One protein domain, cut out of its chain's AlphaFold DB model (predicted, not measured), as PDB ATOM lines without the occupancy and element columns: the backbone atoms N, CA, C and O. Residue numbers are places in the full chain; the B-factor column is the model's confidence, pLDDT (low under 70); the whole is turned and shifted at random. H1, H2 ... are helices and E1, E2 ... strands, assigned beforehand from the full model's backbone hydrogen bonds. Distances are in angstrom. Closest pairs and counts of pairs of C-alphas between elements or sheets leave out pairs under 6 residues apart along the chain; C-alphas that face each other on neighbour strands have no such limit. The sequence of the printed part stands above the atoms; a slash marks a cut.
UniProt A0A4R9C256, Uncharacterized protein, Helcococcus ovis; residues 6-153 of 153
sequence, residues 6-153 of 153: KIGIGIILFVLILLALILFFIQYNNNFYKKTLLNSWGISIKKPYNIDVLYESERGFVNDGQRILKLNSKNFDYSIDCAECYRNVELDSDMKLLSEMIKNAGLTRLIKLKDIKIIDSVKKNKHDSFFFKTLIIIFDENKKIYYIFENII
ATOM      1  N   LYS A   6       5.835 -13.335  42.183       56.31
ATOM      2  CA  LYS A   6       7.166 -13.237  41.542       56.31
ATOM      3  C   LYS A   6       7.192 -12.441  40.229       56.31
ATOM      4  O   LYS A   6       8.250 -11.957  39.851       56.31
ATOM      5  N   ILE A   7       6.050 -12.277  39.558       60.28
ATOM      6  CA  ILE A   7       5.981 -11.620  38.238       60.28
ATOM      7  C   ILE A   7       6.036 -10.087  38.372       60.28
ATOM      8  O   ILE A   7       6.682  -9.426  37.566       60.28
ATOM      9  N   GLY A   8       5.449  -9.517  39.432       62.41
ATOM     10  CA  GLY A   8       5.443  -8.061  39.649       62.41
ATOM     11  C   GLY A   8       6.823  -7.472  39.957       62.41
ATOM     12  O   GLY A   8       7.148  -6.388  39.484       62.41
ATOM     13  N   ILE A   9       7.669  -8.207  40.686       75.06
ATOM     14  CA  ILE A   9       9.016  -7.743  41.063       75.06
ATOM     15  C   ILE A   9       9.924  -7.631  39.830       75.06
ATOM     16  O   ILE A   9      10.675  -6.668  39.715       75.06
ATOM     17  N   GLY A  10       9.823  -8.572  38.884       76.44
ATOM     18  CA  GLY A  10      10.631  -8.557  37.659       76.44
ATOM     19  C   GLY A  10      10.321  -7.370  36.743       76.44
ATOM     20  O   GLY A  10      11.238  -6.755  36.210       76.44
ATOM     21  N   ILE A  11       9.041  -7.003  36.614       82.44
ATOM     22  CA  ILE A  11       8.613  -5.852  35.801       82.44
ATOM     23  C   ILE A  11       9.110  -4.542  36.421       82.44
ATOM     24  O   ILE A  11       9.650  -3.696  35.713       82.44
ATOM     25  N   ILE A  12       8.991  -4.394  37.745       86.00
ATOM     26  CA  ILE A  12       9.488  -3.207  38.455       86.00
ATOM     27  C   ILE A  12      11.008  -3.076  38.283       86.00
ATOM     28  O   ILE A  12      11.496  -1.989  37.981       86.00
ATOM     29  N   LEU A  13      11.756  -4.179  38.406       88.44
ATOM     30  CA  LEU A  13      13.208  -4.168  38.219       88.44
ATOM     31  C   LEU A  13      13.599  -3.782  36.784       88.44
ATOM     32  O   LEU A  13      14.512  -2.985  36.588       88.44
ATOM     33  N   PHE A  14      12.887  -4.311  35.786       89.19
ATOM     34  CA  PHE A  14      13.129  -4.000  34.377       89.19
ATOM     35  C   PHE A  14      12.892  -2.517  34.064       89.19
ATOM     36  O   PHE A  14      13.730  -1.886  33.423       89.19
ATOM     37  N   VAL A  15      11.797  -1.935  34.566       91.25
ATOM     38  CA  VAL A  15      11.502  -0.503  34.392       91.25
ATOM     39  C   VAL A  15      12.574   0.365  35.057       91.25
ATOM     40  O   VAL A  15      13.002   1.356  34.468       91.25
ATOM     41  N   LEU A  16      13.056  -0.017  36.243       91.06
ATOM     42  CA  LEU A  16      14.127   0.711  36.933       91.06
ATOM     43  C   LEU A  16      15.455   0.665  36.164       91.06
ATOM     44  O   LEU A  16      16.125   1.690  36.055       91.06
ATOM     45  N   ILE A  17      15.819  -0.488  35.596       91.69
ATOM     46  CA  ILE A  17      17.030  -0.631  34.771       91.69
ATOM     47  C   ILE A  17      16.918   0.215  33.499       91.69
ATOM     48  O   ILE A  17      17.860   0.925  33.147       91.69
ATOM     49  N   LEU A  18      15.762   0.183  32.831       93.00
ATOM     50  CA  LEU A  18      15.520   0.986  31.635       93.00
ATOM     51  C   LEU A  18      15.612   2.488  31.943       93.00
ATOM     52  O   LEU A  18      16.262   3.232  31.211       93.00
ATOM     53  N   LEU A  19      15.021   2.929  33.058       92.38
ATOM     54  CA  LEU A  19      15.092   4.319  33.501       92.38
ATOM     55  C   LEU A  19      16.537   4.740  33.809       92.38
ATOM     56  O   LEU A  19      16.962   5.817  33.394       92.38
ATOM     57  N   ALA A  20      17.316   3.885  34.479       88.56
ATOM     58  CA  ALA A  20      18.725   4.150  34.764       88.56
ATOM     59  C   ALA A  20      19.566   4.282  33.482       88.56
ATOM     60  O   ALA A  20      20.397   5.184  33.391       88.56
ATOM     61  N   LEU A  21      19.320   3.438  32.474       90.00
ATOM     62  CA  LEU A  21      19.985   3.529  31.169       90.00
ATOM     63  C   LEU A  21      19.651   4.836  30.443       90.00
ATOM     64  O   LEU A  21      20.554   5.492  29.924       90.00
ATOM     65  N   ILE A  22      18.381   5.247  30.446       88.75
ATOM     66  CA  ILE A  22      17.949   6.518  29.844       88.75
ATOM     67  C   ILE A  22      18.644   7.698  30.536       88.75
ATOM     68  O   ILE A  22      19.204   8.567  29.865       88.75
ATOM     69  N   LEU A  23      18.666   7.713  31.872       84.19
ATOM     70  CA  LEU A  23      19.333   8.763  32.646       84.19
ATOM     71  C   LEU A  23      20.846   8.796  32.385       84.19
ATOM     72  O   LEU A  23      21.413   9.878  32.222       84.19
ATOM     73  N   PHE A  24      21.490   7.629  32.281       83.81
ATOM     74  CA  PHE A  24      22.909   7.525  31.950       83.81
ATOM     75  C   PHE A  24      23.219   8.115  30.568       83.81
ATOM     76  O   PHE A  24      24.149   8.910  30.444       83.81
ATOM     77  N   PHE A  25      22.418   7.798  29.545       77.88
ATOM     78  CA  PHE A  25      22.594   8.346  28.196       77.88
ATOM     79  C   PHE A  25      22.437   9.870  28.155       77.88
ATOM     80  O   PHE A  25      23.266  10.560  27.560       77.88
ATOM     81  N   ILE A  26      21.418  10.408  28.835       75.00
ATOM     82  CA  ILE A  26      21.205  11.860  28.933       75.00
ATOM     83  C   ILE A  26      22.416  12.531  29.598       75.00
ATOM     84  O   ILE A  26      22.918  13.546  29.112       75.00
ATOM     85  N   GLN A  27      22.918  11.959  30.695       72.56
ATOM     86  CA  GLN A  27      24.050  12.524  31.426       72.56
ATOM     87  C   GLN A  27      25.371  12.417  30.651       72.56
ATOM     88  O   GLN A  27      26.163  13.362  30.674       72.56
ATOM     89  N   TYR A  28      25.597  11.311  29.936       74.94
ATOM     90  CA  TYR A  28      26.770  11.128  29.083       74.94
ATOM     91  C   TYR A  28      26.805  12.157  27.947       74.94
ATOM     92  O   TYR A  28      27.805  12.860  27.800       74.94
ATOM     93  N   ASN A  29      25.696  12.322  27.216       66.75
ATOM     94  CA  ASN A  29      25.598  13.301  26.132       66.75
ATOM     95  C   ASN A  29      25.822  14.730  26.643       66.75
ATOM     96  O   ASN A  29      26.657  15.457  26.109       66.75
ATOM     97  N   ASN A  30      25.163  15.118  27.739       65.50
ATOM     98  CA  ASN A  30      25.336  16.455  28.314       65.50
ATOM     99  C   ASN A  30      26.788  16.736  28.730       65.50
ATOM    100  O   ASN A  30      27.299  17.834  28.498       65.50
ATOM    101  N   ASN A  31      27.477  15.756  29.316       67.00
ATOM    102  CA  ASN A  31      28.883  15.899  29.690       67.00
ATOM    103  C   ASN A  31      29.815  15.943  28.472       67.00
ATOM    104  O   ASN A  31      30.792  16.697  28.481       67.00
ATOM    105  N   PHE A  32      29.508  15.183  27.419       66.19
ATOM    106  CA  PHE A  32      30.263  15.198  26.171       66.19
ATOM    107  C   PHE A  32      30.226  16.581  25.509       66.19
ATOM    108  O   PHE A  32      31.280  17.132  25.182       66.19
ATOM    109  N   TYR A  33      29.043  17.195  25.394       64.81
ATOM    110  CA  TYR A  33      28.904  18.523  24.787       64.81
ATOM    111  C   TYR A  33      29.548  19.623  25.632       64.81
ATOM    112  O   TYR A  33      30.266  20.464  25.089       64.81
ATOM    113  N   LYS A  34      29.394  19.568  26.965       65.44
ATOM    114  CA  LYS A  34      30.096  20.475  27.889       65.44
ATOM    115  C   LYS A  34      31.607  20.415  27.685       65.44
ATOM    116  O   LYS A  34      32.245  21.441  27.488       65.44
ATOM    117  N   LYS A  35      32.179  19.209  27.672       63.25
ATOM    118  CA  LYS A  35      33.621  19.017  27.478       63.25
ATOM    119  C   LYS A  35      34.082  19.463  26.087       63.25
ATOM    120  O   LYS A  35      35.156  20.044  25.959       63.25
ATOM    121  N   THR A  36      33.272  19.228  25.057       60.47
ATOM    122  CA  THR A  36      33.612  19.569  23.667       60.47
ATOM    123  C   THR A  36      33.623  21.076  23.422       60.47
ATOM    124  O   THR A  36      34.551  21.554  22.773       60.47
ATOM    125  N   LEU A  37      32.659  21.831  23.963       65.38
ATOM    126  CA  LEU A  37      32.631  23.295  23.850       65.38
ATOM    127  C   LEU A  37      33.867  23.925  24.518       65.38
ATOM    128  O   LEU A  37      34.571  24.714  23.887       65.38
ATOM    129  N   LEU A  38      34.169  23.513  25.758       62.47
ATOM    130  CA  LEU A  38      35.320  24.018  26.520       62.47
ATOM    131  C   LEU A  38      36.650  23.724  25.796       62.47
ATOM    132  O   LEU A  38      37.510  24.593  25.685       62.47
ATOM    133  N   ASN A  39      36.800  22.517  25.239       62.91
ATOM    134  CA  ASN A  39      38.032  22.102  24.562       62.91
ATOM    135  C   ASN A  39      38.205  22.697  23.154       62.91
ATOM    136  O   ASN A  39      39.336  22.922  22.723       62.91
ATOM    137  N   SER A  40      37.114  22.897  22.407       65.75
ATOM    138  CA  SER A  40      37.195  23.295  20.991       65.75
ATOM    139  C   SER A  40      37.525  24.771  20.813       65.75
ATOM    140  O   SER A  40      38.229  25.113  19.860       65.75
ATOM    141  N   TRP A  41      37.059  25.603  21.746       68.62
ATOM    142  CA  TRP A  41      37.130  27.064  21.672       68.62
ATOM    143  C   TRP A  41      37.916  27.715  22.809       68.62
ATOM    144  O   TRP A  41      38.050  28.934  22.821       68.62
ATOM    145  N   GLY A  42      38.402  26.940  23.787       67.50
ATOM    146  CA  GLY A  42      39.049  27.510  24.974       67.50
ATOM    147  C   GLY A  42      38.105  28.404  25.782       67.50
ATOM    148  O   GLY A  42      38.551  29.320  26.468       67.50
ATOM    149  N   ILE A  43      36.792  28.173  25.668       73.56
ATOM    150  CA  ILE A  43      35.800  28.872  26.479       73.56
ATOM    151  C   ILE A  43      35.851  28.250  27.869       73.56
ATOM    152  O   ILE A  43      35.767  27.034  28.001       73.56
ATOM    153  N   SER A  44      35.921  29.071  28.906       73.62
ATOM    154  CA  SER A  44      35.664  28.668  30.286       73.62
ATOM    155  C   SER A  44      34.390  29.347  30.754       73.62
ATOM    156  O   SER A  44      34.269  30.564  30.652       73.62
ATOM    157  N   ILE A  45      33.421  28.578  31.251       73.38
ATOM    158  CA  ILE A  45      32.152  29.110  31.759       73.38
ATOM    159  C   ILE A  45      32.154  28.950  33.276       73.38
ATOM    160  O   ILE A  45      32.196  27.832  33.790       73.38
ATOM    161  N   LYS A  46      32.103  30.072  33.999       71.88
ATOM    162  CA  LYS A  46      32.318  30.106  35.456       71.88
ATOM    163  C   LYS A  46      31.083  29.721  36.269       71.88
ATOM    164  O   LYS A  46      31.203  29.260  37.400       71.88
ATOM    165  N   LYS A  47      29.887  29.948  35.723       74.69
ATOM    166  CA  LYS A  47      28.608  29.689  36.405       74.69
ATOM    167  C   LYS A  47      27.959  28.411  35.882       74.69
ATOM    168  O   LYS A  47      28.188  28.080  34.728       74.69
ATOM    169  N   PRO A  48      27.121  27.711  36.669       72.44
ATOM    170  CA  PRO A  48      26.404  26.534  36.190       72.44
ATOM    171  C   PRO A  48      25.525  26.855  34.978       72.44
ATOM    172  O   PRO A  48      24.822  27.866  34.960       72.44
ATOM    173  N   TYR A  49      25.539  25.968  33.989       76.50
ATOM    174  CA  TYR A  49      24.749  26.087  32.768       76.50
ATOM    175  C   TYR A  49      24.256  24.712  32.310       76.50
ATOM    176  O   TYR A  49      24.908  23.679  32.532       76.50
ATOM    177  N   ASN A  50      23.109  24.723  31.637       80.81
ATOM    178  CA  ASN A  50      22.601  23.582  30.884       80.81
ATOM    179  C   ASN A  50      22.754  23.873  29.392       80.81
ATOM    180  O   ASN A  50      22.424  24.976  28.955       80.81
ATOM    181  N   ILE A  51      23.275  22.893  28.652       82.50
ATOM    182  CA  ILE A  51      23.406  22.940  27.194       82.50
ATOM    183  C   ILE A  51      22.343  22.022  26.606       82.50
ATOM    184  O   ILE A  51      22.320  20.846  26.956       82.50
ATOM    185  N   ASP A  52      21.553  22.549  25.676       84.06
ATOM    186  CA  ASP A  52      20.736  21.756  24.762       84.06
ATOM    187  C   ASP A  52      21.329  21.892  23.347       84.06
ATOM    188  O   ASP A  52      21.595  23.007  22.893       84.06
ATOM    189  N   VAL A  53      21.541  20.782  22.636       84.88
ATOM    190  CA  VAL A  53      21.941  20.818  21.219       84.88
ATOM    191  C   VAL A  53      20.679  20.978  20.384       84.88
ATOM    192  O   VAL A  53      19.810  20.110  20.404       84.88
ATOM    193  N   LEU A  54      20.558  22.101  19.680       85.00
ATOM    194  CA  LEU A  54      19.413  22.365  18.804       85.00
ATOM    195  C   LEU A  54      19.625  21.799  17.407       85.00
ATOM    196  O   LEU A  54      18.669  21.397  16.752       85.00
ATOM    197  N   TYR A  55      20.875  21.797  16.957       85.50
ATOM    198  CA  TYR A  55      21.258  21.317  15.644       85.50
ATOM    199  C   TYR A  55      22.718  20.873  15.666       85.50
ATOM    200  O   TYR A  55      23.564  21.533  16.274       85.50
ATOM    201  N   GLU A  56      23.010  19.781  14.975       83.12
ATOM    202  CA  GLU A  56      24.356  19.374  14.587       83.12
ATOM    203  C   GLU A  56      24.267  18.857  13.148       83.12
ATOM    204  O   GLU A  56      23.340  18.117  12.812       83.12
ATOM    205  N   SER A  57      25.181  19.291  12.282       81.94
ATOM    206  CA  SER A  57      25.211  18.855  10.886       81.94
ATOM    207  C   SER A  57      25.431  17.347  10.775       81.94
ATOM    208  O   SER A  57      26.130  16.760  11.596       81.94
ATOM    209  N   GLU A  58      24.919  16.728   9.710       71.94
ATOM    210  CA  GLU A  58      24.950  15.267   9.514       71.94
ATOM    211  C   GLU A  58      26.359  14.654   9.518       71.94
ATOM    212  O   GLU A  58      26.533  13.509   9.925       71.94
ATOM    213  N   ARG A  59      27.381  15.419   9.108       67.44
ATOM    214  CA  ARG A  59      28.791  14.988   9.145       67.44
ATOM    215  C   ARG A  59      29.387  14.949  10.563       67.44
ATOM    216  O   ARG A  59      30.505  14.465  10.738       67.44
ATOM    217  N   GLY A  60      28.643  15.414  11.566       65.38
ATOM    218  CA  GLY A  60      29.097  15.613  12.942       65.38
ATOM    219  C   GLY A  60      29.984  16.853  13.101       65.38
ATOM    220  O   GLY A  60      30.524  17.381  12.139       65.38
ATOM    221  N   PHE A  61      30.158  17.333  14.333       67.19
ATOM    222  CA  PHE A  61      30.951  18.546  14.613       67.19
ATOM    223  C   PHE A  61      32.472  18.302  14.756       67.19
ATOM    224  O   PHE A  61      33.242  19.218  15.031       67.19
ATOM    225  N   VAL A  62      32.943  17.058  14.644       64.56
ATOM    226  CA  VAL A  62      34.281  16.695  15.145       64.56
ATOM    227  C   VAL A  62      35.424  17.311  14.319       64.56
ATOM    228  O   VAL A  62      36.480  17.546  14.900       64.56
ATOM    229  N   ASN A  63      35.230  17.638  13.030       61.75
ATOM    230  CA  ASN A  63      36.278  18.234  12.177       61.75
ATOM    231  C   ASN A  63      35.792  19.148  11.030       61.75
ATOM    232  O   ASN A  63      36.573  19.975  10.581       61.75
ATOM    233  N   ASP A  64      34.560  18.989  10.546       71.81
ATOM    234  CA  ASP A  64      33.935  19.794   9.480       71.81
ATOM    235  C   ASP A  64      32.429  19.743   9.731       71.81
ATOM    236  O   ASP A  64      31.838  18.660   9.692       71.81
ATOM    237  N   GLY A  65      31.826  20.877  10.077       79.62
ATOM    238  CA  GLY A  65      30.409  20.908  10.391       79.62
ATOM    239  C   GLY A  65      29.939  22.102  11.206       79.62
ATOM    240  O   GLY A  65      30.701  22.949  11.676       79.62
ATOM    241  N   GLN A  66      28.625  22.127  11.399       83.06
ATOM    242  CA  GLN A  66      27.904  23.163  12.120       83.06
ATOM    243  C   GLN A  66      27.253  22.576  13.362       83.06
ATOM    244  O   GLN A  66      26.680  21.485  13.324       83.06
ATOM    245  N   ARG A  67      27.282  23.326  14.460       85.75
ATOM    246  CA  ARG A  67      26.558  22.987  15.681       85.75
ATOM    247  C   ARG A  67      25.928  24.228  16.284       85.75
ATOM    248  O   ARG A  67      26.527  25.297  16.306       85.75
ATOM    249  N   ILE A  68      24.700  24.086  16.770       85.44
ATOM    250  CA  ILE A  68      23.950  25.168  17.402       85.44
ATOM    251  C   ILE A  68      23.513  24.692  18.773       85.44
ATOM    252  O   ILE A  68      22.776  23.715  18.921       85.44
ATOM    253  N   LEU A  69      23.988  25.402  19.781       85.88
ATOM    254  CA  LEU A  69      23.766  25.114  21.180       85.88
ATOM    255  C   LEU A  69      22.883  26.188  21.796       85.88
ATOM    256  O   LEU A  69      22.999  27.381  21.511       85.88
ATOM    257  N   LYS A  70      22.034  25.755  22.713       87.00
ATOM    258  CA  LYS A  70      21.222  26.606  23.565       87.00
ATOM    259  C   LYS A  70      21.739  26.491  24.987       87.00
ATOM    260  O   LYS A  70      21.727  25.413  25.576       87.00
ATOM    261  N   LEU A  71      22.181  27.609  25.544       84.00
ATOM    262  CA  LEU A  71      22.686  27.706  26.900       84.00
ATOM    263  C   LEU A  71      21.663  28.396  27.792       84.00
ATOM    264  O   LEU A  71      21.465  29.613  27.749       84.00
ATOM    265  N   ASN A  72      21.049  27.594  28.658       80.38
ATOM    266  CA  ASN A  72      20.189  28.087  29.722       80.38
ATOM    267  C   ASN A  72      21.079  28.490  30.905       80.38
ATOM    268  O   ASN A  72      21.446  27.657  31.739       80.38
ATOM    269  N   SER A  73      21.445  29.770  30.966       72.31
ATOM    270  CA  SER A  73      22.128  30.363  32.115       72.31
ATOM    271  C   SER A  73      21.547  31.737  32.418       72.31
ATOM    272  O   SER A  73      21.441  32.583  31.535       72.31
ATOM    273  N   LYS A  74      21.211  31.979  33.690       63.31
ATOM    274  CA  LYS A  74      20.734  33.292  34.153       63.31
ATOM    275  C   LYS A  74      21.810  34.375  34.051       63.31
ATOM    276  O   LYS A  74      21.461  35.544  34.030       63.31
ATOM    277  N   ASN A  75      23.087  33.981  34.041       65.06
ATOM    278  CA  ASN A  75      24.250  34.858  33.968       65.06
ATOM    279  C   ASN A  75      25.377  34.096  33.258       65.06
ATOM    280  O   ASN A  75      26.046  33.266  33.881       65.06
ATOM    281  N   PHE A  76      25.577  34.342  31.967       68.25
ATOM    282  CA  PHE A  76      26.646  33.707  31.201       68.25
ATOM    283  C   PHE A  76      27.947  34.493  31.382       68.25
ATOM    284  O   PHE A  76      28.243  35.429  30.648       68.25
ATOM    285  N   ASP A  77      28.689  34.138  32.431       72.00
ATOM    286  CA  ASP A  77      30.044  34.633  32.679       72.00
ATOM    287  C   ASP A  77      31.032  33.620  32.100       72.00
ATOM    288  O   ASP A  77      31.144  32.493  32.604       72.00
ATOM    289  N   TYR A  78      31.682  34.009  31.005       73.75
ATOM    290  CA  TYR A  78      32.631  33.177  30.287       73.75
ATOM    291  C   TYR A  78      33.900  33.958  29.942       73.75
ATOM    292  O   TYR A  78      33.856  35.160  29.683       73.75
ATOM    293  N   SER A  79      35.033  33.261  29.932       72.12
ATOM    294  CA  SER A  79      36.298  33.745  29.376       72.12
ATOM    295  C   SER A  79      36.674  32.910  28.162       72.12
ATOM    296  O   SER A  79      36.253  31.759  28.051       72.12
ATOM    297  N   ILE A  80      37.434  33.500  27.244       70.06
ATOM    298  CA  ILE A  80      37.931  32.816  26.052       70.06
ATOM    299  C   ILE A  80      39.431  33.007  26.016       70.06
ATOM    300  O   ILE A  80      39.916  34.121  25.818       70.06
ATOM    301  N   ASP A  81      40.144  31.907  26.211       64.00
ATOM    302  CA  ASP A  81      41.598  31.889  26.172       64.00
ATOM    303  C   ASP A  81      42.036  31.663  24.725       64.00
ATOM    304  O   ASP A  81      42.410  30.561  24.322       64.00
ATOM    305  N   CYS A  82      41.940  32.714  23.912       61.31
ATOM    306  CA  CYS A  82      42.444  32.679  22.550       61.31
ATOM    307  C   CYS A  82      43.281  33.914  22.227       61.31
ATOM    308  O   CYS A  82      42.778  35.036  22.186       61.31
ATOM    309  N   ALA A  83      44.570  33.679  21.979       48.09
ATOM    310  CA  ALA A  83      45.549  34.711  21.651       48.09
ATOM    311  C   ALA A  83      45.368  35.304  20.237       48.09
ATOM    312  O   ALA A  83      45.848  36.401  19.982       48.09
ATOM    313  N   GLU A  84      44.658  34.607  19.341       50.66
ATOM    314  CA  GLU A  84      44.492  34.983  17.924       50.66
ATOM    315  C   GLU A  84      43.023  35.224  17.521       50.66
ATOM    316  O   GLU A  84      42.734  35.480  16.356       50.66
ATOM    317  N   CYS A  85      42.075  35.151  18.461       56.22
ATOM    318  CA  CYS A  85      40.646  35.161  18.142       56.22
ATOM    319  C   CYS A  85      40.003  36.541  18.261       56.22
ATOM    320  O   CYS A  85      39.089  36.723  19.061       56.22
ATOM    321  N   TYR A  86      40.453  37.519  17.486       53.53
ATOM    322  CA  TYR A  86      39.729  38.785  17.383       53.53
ATOM    323  C   TYR A  86      39.880  39.342  15.970       53.53
ATOM    324  O   TYR A  86      40.834  40.055  15.669       53.53
ATOM    325  N   ARG A  87      38.921  39.024  15.094       53.62
ATOM    326  CA  ARG A  87      38.674  39.807  13.881       53.62
ATOM    327  C   ARG A  87      37.461  40.702  14.126       53.62
ATOM    328  O   ARG A  87      36.519  40.308  14.810       53.62
ATOM    329  N   ASN A  88      37.496  41.910  13.576       47.31
ATOM    330  CA  ASN A  88      36.316  42.764  13.511       47.31
ATOM    331  C   ASN A  88      35.275  42.132  12.575       47.31
ATOM    332  O   ASN A  88      35.633  41.683  11.489       47.31
ATOM    333  N   VAL A  89      34.011  42.126  13.007       53.56
ATOM    334  CA  VAL A  89      32.862  41.606  12.246       53.56
ATOM    335  C   VAL A  89      32.793  42.265  10.869       53.56
ATOM    336  O   VAL A  89      32.711  43.493  10.775       53.56
ATOM    337  N   GLU A  90      32.767  41.459   9.812       56.44
ATOM    338  CA  GLU A  90      32.422  41.915   8.469       56.44
ATOM    339  C   GLU A  90      30.914  41.756   8.290       56.44
ATOM    340  O   GLU A  90      30.386  40.671   8.049       56.44
ATOM    341  N   LEU A  91      30.210  42.879   8.466       55.44
ATOM    342  CA  LEU A  91      28.752  42.941   8.614       55.44
ATOM    343  C   LEU A  91      27.968  42.143   7.560       55.44
ATOM    344  O   LEU A  91      26.953  41.552   7.911       55.44
ATOM    345  N   ASP A  92      28.415  42.077   6.306       60.47
ATOM    346  CA  ASP A  92      27.642  41.435   5.235       60.47
ATOM    347  C   ASP A  92      27.871  39.918   5.125       60.47
ATOM    348  O   ASP A  92      26.913  39.157   4.947       60.47
ATOM    349  N   SER A  93      29.117  39.446   5.246       65.00
ATOM    350  CA  SER A  93      29.432  38.010   5.168       65.00
ATOM    351  C   SER A  93      28.924  37.267   6.398       65.00
ATOM    352  O   SER A  93      28.301  36.206   6.284       65.00
ATOM    353  N   ASP A  94      29.128  37.863   7.568       65.75
ATOM    354  CA  ASP A  94      28.892  37.211   8.849       65.75
ATOM    355  C   ASP A  94      27.393  37.146   9.160       65.75
ATOM    356  O   ASP A  94      26.894  36.145   9.678       65.75
ATOM    357  N   MET A  95      26.631  38.167   8.748       67.81
ATOM    358  CA  MET A  95      25.170  38.164   8.852       67.81
ATOM    359  C   MET A  95      24.513  37.157   7.906       67.81
ATOM    360  O   MET A  95      23.482  36.577   8.263       67.81
ATOM    361  N   LYS A  96      25.091  36.910   6.721       74.56
ATOM    362  CA  LYS A  96      24.607  35.870   5.802       74.56
ATOM    363  C   LYS A  96      24.823  34.477   6.394       74.56
ATOM    364  O   LYS A  96      23.867  33.703   6.447       74.56
ATOM    365  N   LEU A  97      26.032  34.199   6.892       74.38
ATOM    366  CA  LEU A  97      26.359  32.947   7.582       74.38
ATOM    367  C   LEU A  97      25.428  32.723   8.782       74.38
ATOM    368  O   LEU A  97      24.794  31.676   8.900       74.38
ATOM    369  N   LEU A  98      25.273  33.737   9.634       74.00
ATOM    370  CA  LEU A  98      24.402  33.666  10.801       74.00
ATOM    371  C   LEU A  98      22.937  33.399  10.418       74.00
ATOM    372  O   LEU A  98      22.273  32.573  11.045       74.00
ATOM    373  N   SER A  99      22.429  34.068   9.382       74.56
ATOM    374  CA  SER A  99      21.054  33.875   8.903       74.56
ATOM    375  C   SER A  99      20.812  32.447   8.411       74.56
ATOM    376  O   SER A  99      19.752  31.874   8.675       74.56
ATOM    377  N   GLU A 100      21.793  31.855   7.729       78.19
ATOM    378  CA  GLU A 100      21.738  30.466   7.278       78.19
ATOM    379  C   GLU A 100      21.728  29.490   8.461       78.19
ATOM    380  O   GLU A 100      20.853  28.625   8.541       78.19
ATOM    381  N   MET A 101      22.609  29.691   9.444       76.31
ATOM    382  CA  MET A 101      22.646  28.866  10.654       76.31
ATOM    383  C   MET A 101      21.334  28.956  11.458       76.31
ATOM    384  O   MET A 101      20.786  27.937  11.879       76.31
ATOM    385  N   ILE A 102      20.770  30.159  11.626       76.94
ATOM    386  CA  ILE A 102      19.471  30.372  12.294       76.94
ATOM    387  C   ILE A 102      18.344  29.631  11.561       76.94
ATOM    388  O   ILE A 102      17.496  29.001  12.202       76.94
ATOM    389  N   LYS A 103      18.333  29.688  10.223       78.44
ATOM    390  CA  LYS A 103      17.348  28.982   9.394       78.44
ATOM    391  C   LYS A 103      17.464  27.467   9.566       78.44
ATOM    392  O   LYS A 103      16.435  26.817   9.752       78.44
ATOM    393  N   ASN A 104      18.682  26.925   9.565       72.44
ATOM    394  CA  ASN A 104      18.939  25.490   9.731       72.44
ATOM    395  C   ASN A 104      18.467  24.965  11.097       72.44
ATOM    396  O   ASN A 104      17.932  23.864  11.178       72.44
ATOM    397  N   ALA A 105      18.560  25.775  12.157       67.94
ATOM    398  CA  ALA A 105      18.012  25.435  13.475       67.94
ATOM    399  C   ALA A 105      16.489  25.638  13.612       67.94
ATOM    400  O   ALA A 105      15.943  25.469  14.703       67.94
ATOM    401  N   GLY A 106      15.785  26.060  12.556       69.69
ATOM    402  CA  GLY A 106      14.352  26.357  12.626       69.69
ATOM    403  C   GLY A 106      14.008  27.561  13.515       69.69
ATOM    404  O   GLY A 106      12.847  27.754  13.873       69.69
ATOM    405  N   LEU A 107      14.985  28.412  13.851       70.06
ATOM    406  CA  LEU A 107      14.837  29.573  14.740       70.06
ATOM    407  C   LEU A 107      14.264  30.799  13.997       70.06
ATOM    408  O   LEU A 107      14.692  31.933  14.192       70.06
ATOM    409  N   THR A 108      13.270  30.570  13.134       58.91
ATOM    410  CA  THR A 108      12.730  31.517  12.133       58.91
ATOM    411  C   THR A 108      12.042  32.765  12.697       58.91
ATOM    412  O   THR A 108      11.697  33.669  11.935       58.91
ATOM    413  N   ARG A 109      11.851  32.872  14.016       52.59
ATOM    414  CA  ARG A 109      11.328  34.081  14.663       52.59
ATOM    415  C   ARG A 109      12.061  34.394  15.964       52.59
ATOM    416  O   ARG A 109      12.163  33.549  16.849       52.59
ATOM    417  N   LEU A 110      12.398  35.679  16.095       50.59
ATOM    418  CA  LEU A 110      12.739  36.385  17.333       50.59
ATOM    419  C   LEU A 110      14.089  36.002  17.941       50.59
ATOM    420  O   LEU A 110      14.156  35.266  18.923       50.59
ATOM    421  N   ILE A 111      15.140  36.653  17.450       52.59
ATOM    422  CA  ILE A 111      16.206  37.094  18.339       52.59
ATOM    423  C   ILE A 111      16.328  38.605  18.155       52.59
ATOM    424  O   ILE A 111      16.675  39.079  17.075       52.59
ATOM    425  N   LYS A 112      15.986  39.387  19.188       52.84
ATOM    426  CA  LYS A 112      16.481  40.766  19.268       52.84
ATOM    427  C   LYS A 112      17.970  40.631  19.538       52.84
ATOM    428  O   LYS A 112      18.364  40.378  20.669       52.84
ATOM    429  N   LEU A 113      18.757  40.688  18.469       53.84
ATOM    430  CA  LEU A 113      20.196  40.511  18.529       53.84
ATOM    431  C   LEU A 113      20.797  41.697  19.285       53.84
ATOM    432  O   LEU A 113      20.837  42.815  18.776       53.84
ATOM    433  N   LYS A 114      21.232  41.449  20.514       50.38
ATOM    434  CA  LYS A 114      22.160  42.313  21.234       50.38
ATOM    435  C   LYS A 114      23.370  41.484  21.630       50.38
ATOM    436  O   LYS A 114      23.262  40.270  21.802       50.38
ATOM    437  N   ASP A 115      24.505  42.163  21.741       52.47
ATOM    438  CA  ASP A 115      25.772  41.582  22.182       52.47
ATOM    439  C   ASP A 115      26.212  40.372  21.342       52.47
ATOM    440  O   ASP A 115      26.580  39.324  21.874       52.47
ATOM    441  N   ILE A 116      26.174  40.526  20.012       61.22
ATOM    442  CA  ILE A 116      26.763  39.551  19.089       61.22
ATOM    443  C   ILE A 116      28.278  39.578  19.282       61.22
ATOM    444  O   ILE A 116      28.918  40.616  19.108       61.22
ATOM    445  N   LYS A 117      28.856  38.424  19.607       63.12
ATOM    446  CA  LYS A 117      30.306  38.225  19.597       63.12
ATOM    447  C   LYS A 117      30.648  37.145  18.591       63.12
ATOM    448  O   LYS A 117      30.188  36.016  18.748       63.12
ATOM    449  N   ILE A 118      31.435  37.518  17.587       61.97
ATOM    450  CA  ILE A 118      31.960  36.617  16.560       61.97
ATOM    451  C   ILE A 118      33.437  36.405  16.842       61.97
ATOM    452  O   ILE A 118      34.172  37.351  17.128       61.97
ATOM    453  N   ILE A 119      33.837  35.146  16.836       64.88
ATOM    454  CA  ILE A 119      35.163  34.693  17.215       64.88
ATOM    455  C   ILE A 119      35.610  33.746  16.121       64.88
ATOM    456  O   ILE A 119      35.196  32.587  16.083       64.88
ATOM    457  N   ASP A 120      36.446  34.272  15.237       61.31
ATOM    458  CA  ASP A 120      37.094  33.486  14.203       61.31
ATOM    459  C   ASP A 120      38.480  33.054  14.667       61.31
ATOM    460  O   ASP A 120      39.227  33.823  15.272       61.31
ATOM    461  N   SER A 121      38.830  31.804  14.385       61.81
ATOM    462  CA  SER A 121      40.145  31.240  14.658       61.81
ATOM    463  C   SER A 121      40.584  30.382  13.485       61.81
ATOM    464  O   SER A 121      39.828  29.539  13.001       61.81
ATOM    465  N   VAL A 122      41.831  30.558  13.059       55.94
ATOM    466  CA  VAL A 122      42.485  29.643  12.128       55.94
ATOM    467  C   VAL A 122      43.369  28.726  12.956       55.94
ATOM    468  O   VAL A 122      44.416  29.138  13.446       55.94
ATOM    469  N   LYS A 123      42.955  27.470  13.144       57.59
ATOM    470  CA  LYS A 123      43.757  26.503  13.904       57.59
ATOM    471  C   LYS A 123      44.467  25.557  12.950       57.59
ATOM    472  O   LYS A 123      43.828  24.846  12.177       57.59
ATOM    473  N   LYS A 124      45.796  25.515  13.040       48.62
ATOM    474  CA  LYS A 124      46.616  24.545  12.312       48.62
ATOM    475  C   LYS A 124      46.492  23.169  12.978       48.62
ATOM    476  O   LYS A 124      46.728  23.038  14.182       48.62
ATOM    477  N   ASN A 125      46.082  22.144  12.231       52.47
ATOM    478  CA  ASN A 125      46.092  20.764  12.723       52.47
ATOM    479  C   ASN A 125      47.532  20.205  12.726       52.47
ATOM    480  O   ASN A 125      48.410  20.703  12.026       52.47
ATOM    481  N   LYS A 126      47.760  19.109  13.459       48.53
ATOM    482  CA  LYS A 126      48.979  18.282  13.431       48.53
ATOM    483  C   LYS A 126      49.359  17.775  12.028       48.53
ATOM    484  O   LYS A 126      50.488  17.346  11.845       48.53
ATOM    485  N   HIS A 127      48.429  17.813  11.072       54.47
ATOM    486  CA  HIS A 127      48.622  17.414   9.672       54.47
ATOM    487  C   HIS A 127      48.763  18.606   8.704       54.47
ATOM    488  O   HIS A 127      48.506  18.453   7.518       54.47
ATOM    489  N   ASP A 128      49.105  19.801   9.199       49.31
ATOM    490  CA  ASP A 128      49.279  21.034   8.407       49.31
ATOM    491  C   ASP A 128      48.041  21.540   7.637       49.31
ATOM    492  O   ASP A 128      48.112  22.562   6.959       49.31
ATOM    493  N   SER A 129      46.879  20.905   7.792       51.22
ATOM    494  CA  SER A 129      45.604  21.445   7.313       51.22
ATOM    495  C   SER A 129      45.150  22.609   8.200       51.22
ATOM    496  O   SER A 129      45.138  22.493   9.433       51.22
ATOM    497  N   PHE A 130      44.779  23.727   7.576       53.50
ATOM    498  CA  PHE A 130      44.111  24.845   8.237       53.50
ATOM    499  C   PHE A 130      42.611  24.564   8.287       53.50
ATOM    500  O   PHE A 130      42.035  24.224   7.259       53.50
ATOM    501  N   PHE A 131      42.000  24.727   9.460       61.12
ATOM    502  CA  PHE A 131      40.544  24.761   9.590       61.12
ATOM    503  C   PHE A 131      40.126  26.141  10.086       61.12
ATOM    504  O   PHE A 131      40.710  26.667  11.046       61.12
ATOM    505  N   PHE A 132      39.125  26.711   9.425       66.12
ATOM    506  CA  PHE A 132      38.468  27.944   9.816       66.12
ATOM    507  C   PHE A 132      37.397  27.611  10.834       66.12
ATOM    508  O   PHE A 132      36.502  26.807  10.590       66.12
ATOM    509  N   LYS A 133      37.496  28.229  12.002       72.56
ATOM    510  CA  LYS A 133      36.525  28.058  13.068       72.56
ATOM    511  C   LYS A 133      35.836  29.389  13.310       72.56
ATOM    512  O   LYS A 133      36.509  30.320  13.729       72.56
ATOM    513  N   THR A 134      34.519  29.438  13.139       75.81
ATOM    514  CA  THR A 134      33.674  30.573  13.542       75.81
ATOM    515  C   THR A 134      32.772  30.214  14.724       75.81
ATOM    516  O   THR A 134      32.043  29.220  14.688       75.81
ATOM    517  N   LEU A 135      32.825  31.018  15.783       77.69
ATOM    518  CA  LEU A 135      31.964  30.927  16.961       77.69
ATOM    519  C   LEU A 135      31.177  32.222  17.099       77.69
ATOM    520  O   LEU A 135      31.761  33.291  17.259       77.69
ATOM    521  N   ILE A 136      29.854  32.123  17.094       78.50
ATOM    522  CA  ILE A 136      28.957  33.259  17.286       78.50
ATOM    523  C   ILE A 136      28.153  33.026  18.557       78.50
ATOM    524  O   ILE A 136      27.462  32.019  18.695       78.50
ATOM    525  N   ILE A 137      28.230  33.965  19.495       77.62
ATOM    526  CA  ILE A 137      27.462  33.935  20.741       77.62
ATOM    527  C   ILE A 137      26.440  35.061  20.698       77.62
ATOM    528  O   ILE A 137      26.789  36.215  20.452       77.62
ATOM    529  N   ILE A 138      25.178  34.713  20.937       78.31
ATOM    530  CA  ILE A 138      24.044  35.631  20.870       78.31
ATOM    531  C   ILE A 138      23.203  35.492  22.131       78.31
ATOM    532  O   ILE A 138      22.865  34.381  22.538       78.31
ATOM    533  N   PHE A 139      22.814  36.619  22.720       77.31
ATOM    534  CA  PHE A 139      21.890  36.644  23.846       77.31
ATOM    535  C   PHE A 139      20.469  37.002  23.392       77.31
ATOM    536  O   PHE A 139      20.241  38.045  22.785       77.31
ATOM    537  N   ASP A 140      19.496  36.146  23.711       78.69
ATOM    538  CA  ASP A 140      18.070  36.448  23.569       78.69
ATOM    539  C   ASP A 140      17.536  37.011  24.893       78.69
ATOM    540  O   ASP A 140      17.235  36.261  25.829       78.69
ATOM    541  N   GLU A 141      17.399  38.340  24.963       74.06
ATOM    542  CA  GLU A 141      16.902  39.056  26.150       74.06
ATOM    543  C   GLU A 141      15.513  38.575  26.599       74.06
ATOM    544  O   GLU A 141      15.245  38.505  27.800       74.06
ATOM    545  N   ASN A 142      14.630  38.221  25.658       76.38
ATOM    546  CA  ASN A 142      13.246  37.862  25.978       76.38
ATOM    547  C   ASN A 142      13.188  36.533  26.730       76.38
ATOM    548  O   ASN A 142      12.427  36.378  27.685       76.38
ATOM    549  N   LYS A 143      13.996  35.565  26.289       77.31
ATOM    550  CA  LYS A 143      14.046  34.230  26.891       77.31
ATOM    551  C   LYS A 143      15.089  34.121  28.003       77.31
ATOM    552  O   LYS A 143      15.028  33.170  28.777       77.31
ATOM    553  N   LYS A 144      16.012  35.087  28.099       78.94
ATOM    554  CA  LYS A 144      17.209  35.051  28.956       78.94
ATOM    555  C   LYS A 144      18.068  33.813  28.680       78.94
ATOM    556  O   LYS A 144      18.453  33.093  29.600       78.94
ATOM    557  N   ILE A 145      18.313  33.542  27.400       82.50
ATOM    558  CA  ILE A 145      19.024  32.352  26.916       82.50
ATOM    559  C   ILE A 145      20.137  32.788  25.973       82.50
ATOM    560  O   ILE A 145      19.964  33.729  25.200       82.50
ATOM    561  N   TYR A 146      21.267  32.089  26.031       83.38
ATOM    562  CA  TYR A 146      22.359  32.276  25.086       83.38
ATOM    563  C   TYR A 146      22.275  31.219  23.993       83.38
ATOM    564  O   TYR A 146      22.076  30.039  24.272       83.38
ATOM    565  N   TYR A 147      22.443  31.641  22.753       84.56
ATOM    566  CA  TYR A 147      22.616  30.767  21.610       84.56
ATOM    567  C   TYR A 147      24.081  30.819  21.198       84.56
ATOM    568  O   TYR A 147      24.650  31.901  21.058       84.56
ATOM    569  N   ILE A 148      24.690  29.650  21.048       84.19
ATOM    570  CA  ILE A 148      26.064  29.510  20.582       84.19
ATOM    571  C   ILE A 148      26.025  28.772  19.255       84.19
ATOM    572  O   ILE A 148      25.536  27.647  19.177       84.19
ATOM    573  N   PHE A 149      26.536  29.419  18.223       84.81
ATOM    574  CA  PHE A 149      26.655  28.894  16.877       84.81
ATOM    575  C   PHE A 149      28.127  28.592  16.637       84.81
ATOM    576  O   PHE A 149      28.971  29.471  16.778       84.81
ATOM    577  N   GLU A 150      28.433  27.351  16.302       81.88
ATOM    578  CA  GLU A 150      29.780  26.885  16.009       81.88
ATOM    579  C   GLU A 150      29.823  26.388  14.568       81.88
ATOM    580  O   GLU A 150      28.952  25.628  14.140       81.88
ATOM    581  N   ASN A 151      30.848  26.792  13.833       80.19
ATOM    582  CA  ASN A 151      31.102  26.357  12.470       80.19
ATOM    583  C   ASN A 151      32.594  26.046  12.321       80.19
ATOM    584  O   ASN A 151      33.430  26.855  12.723       80.19
ATOM    585  N   ILE A 152      32.920  24.873  11.785       75.06
ATOM    586  CA  ILE A 152      34.285  24.448  11.461       75.06
ATOM    587  C   ILE A 152      34.285  24.057   9.984       75.06
ATOM    588  O   ILE A 152      33.495  23.197   9.607       75.06
ATOM    589  N   ILE A 153      35.139  24.694   9.180       71.25
ATOM    590  CA  ILE A 153      35.324  24.444   7.739       71.25
ATOM    591  C   ILE A 153      36.796  24.143   7.466       71.25
ATOM    592  O   ILE A 153      37.656  24.859   8.031       71.25
TER     593      ILE A 153
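Overview. This is residues 6 to 153 of the 153 residues of an uncharacterized protein of Helcococcus ovis (UniProt A0A4R9C256). A long helix, H1, sticks out of a compact body as an arm with its residues 6 to 28, while its other end packs on one face of a twisted sheet of five strands. The shorter helix H2 crosses the opposite face, and a small two-stranded pair, E1 and E4, sits near the inner end of H1. The printed part has 148 residues, with two named helices and seven named strands in the order H1 E1 E2 E3 E4 H2 E5 E6 E7, and its class is mixed. The large sheet runs E2 E3 E7 E6 E5, all antiparallel. The whole is loose, with a radius of gyration of the C-alphas of 18.6 A, and spans 69 by 43 by 30 A.

Arrangement. Start with H1, residues 6 to 41, and then E1, residues 43 to 45; their closest C-alphas are Leu 38 and Ser 44, 6.0 A apart. Next find the hairpin of E2, residues 50 to 56, and E3, residues 65 to 72, where N 52 and O 70 are 2.9 A apart. E4, residues 78 to 80, is the antiparallel neighbour of E1, with N 44 and O 79 at 2.8 A. After H2, residues 91 to 104, come E5, residues 113 to 124, E6, residues 130 to 140, and E7, residues 145 to 152, a meander, each strand the antiparallel neighbour of the one before. Look for N 119 and O 135 at 2.8 A, N 136 and O 149 at 2.8 A, and, between E3 and E7, N 69 and O 148 at 2.8 A. H1 and H2 are on opposite faces of this sheet, making three layers, and both run across its strands. H1 has a height over the sheet of 12.0 A, its C-alpha 30 being 6.9 A from that of Ile 51; H2 has a height of 10.0 A, with the C-alphas of Met 101 and Phe 149 7.4 A apart. Within hydrogen-bond range are 30 of 32 O i to N i+4 pairs in H1 and 9 of 10 in H2.

Along the chain. Find C-alpha 6 at (7.166, -13.237, 41.542); H1 runs 54.0 A to C-alpha 41. H2 covers 20.1 A, E5 31.5 A and E6 32.4 A. E7 ends 23.1 A on, at C-alpha 152 (34.285, 24.448, 11.461).

Size, cuts and confidence. The C-alphas of Lys 6 and Glu 90, 69.1 A apart, are the two farthest apart. The printed part has no cut and no long link. Its mean pLDDT is 70.7, with residues 29 to 42, 81 to 95 and 108 to 132 among those under 70.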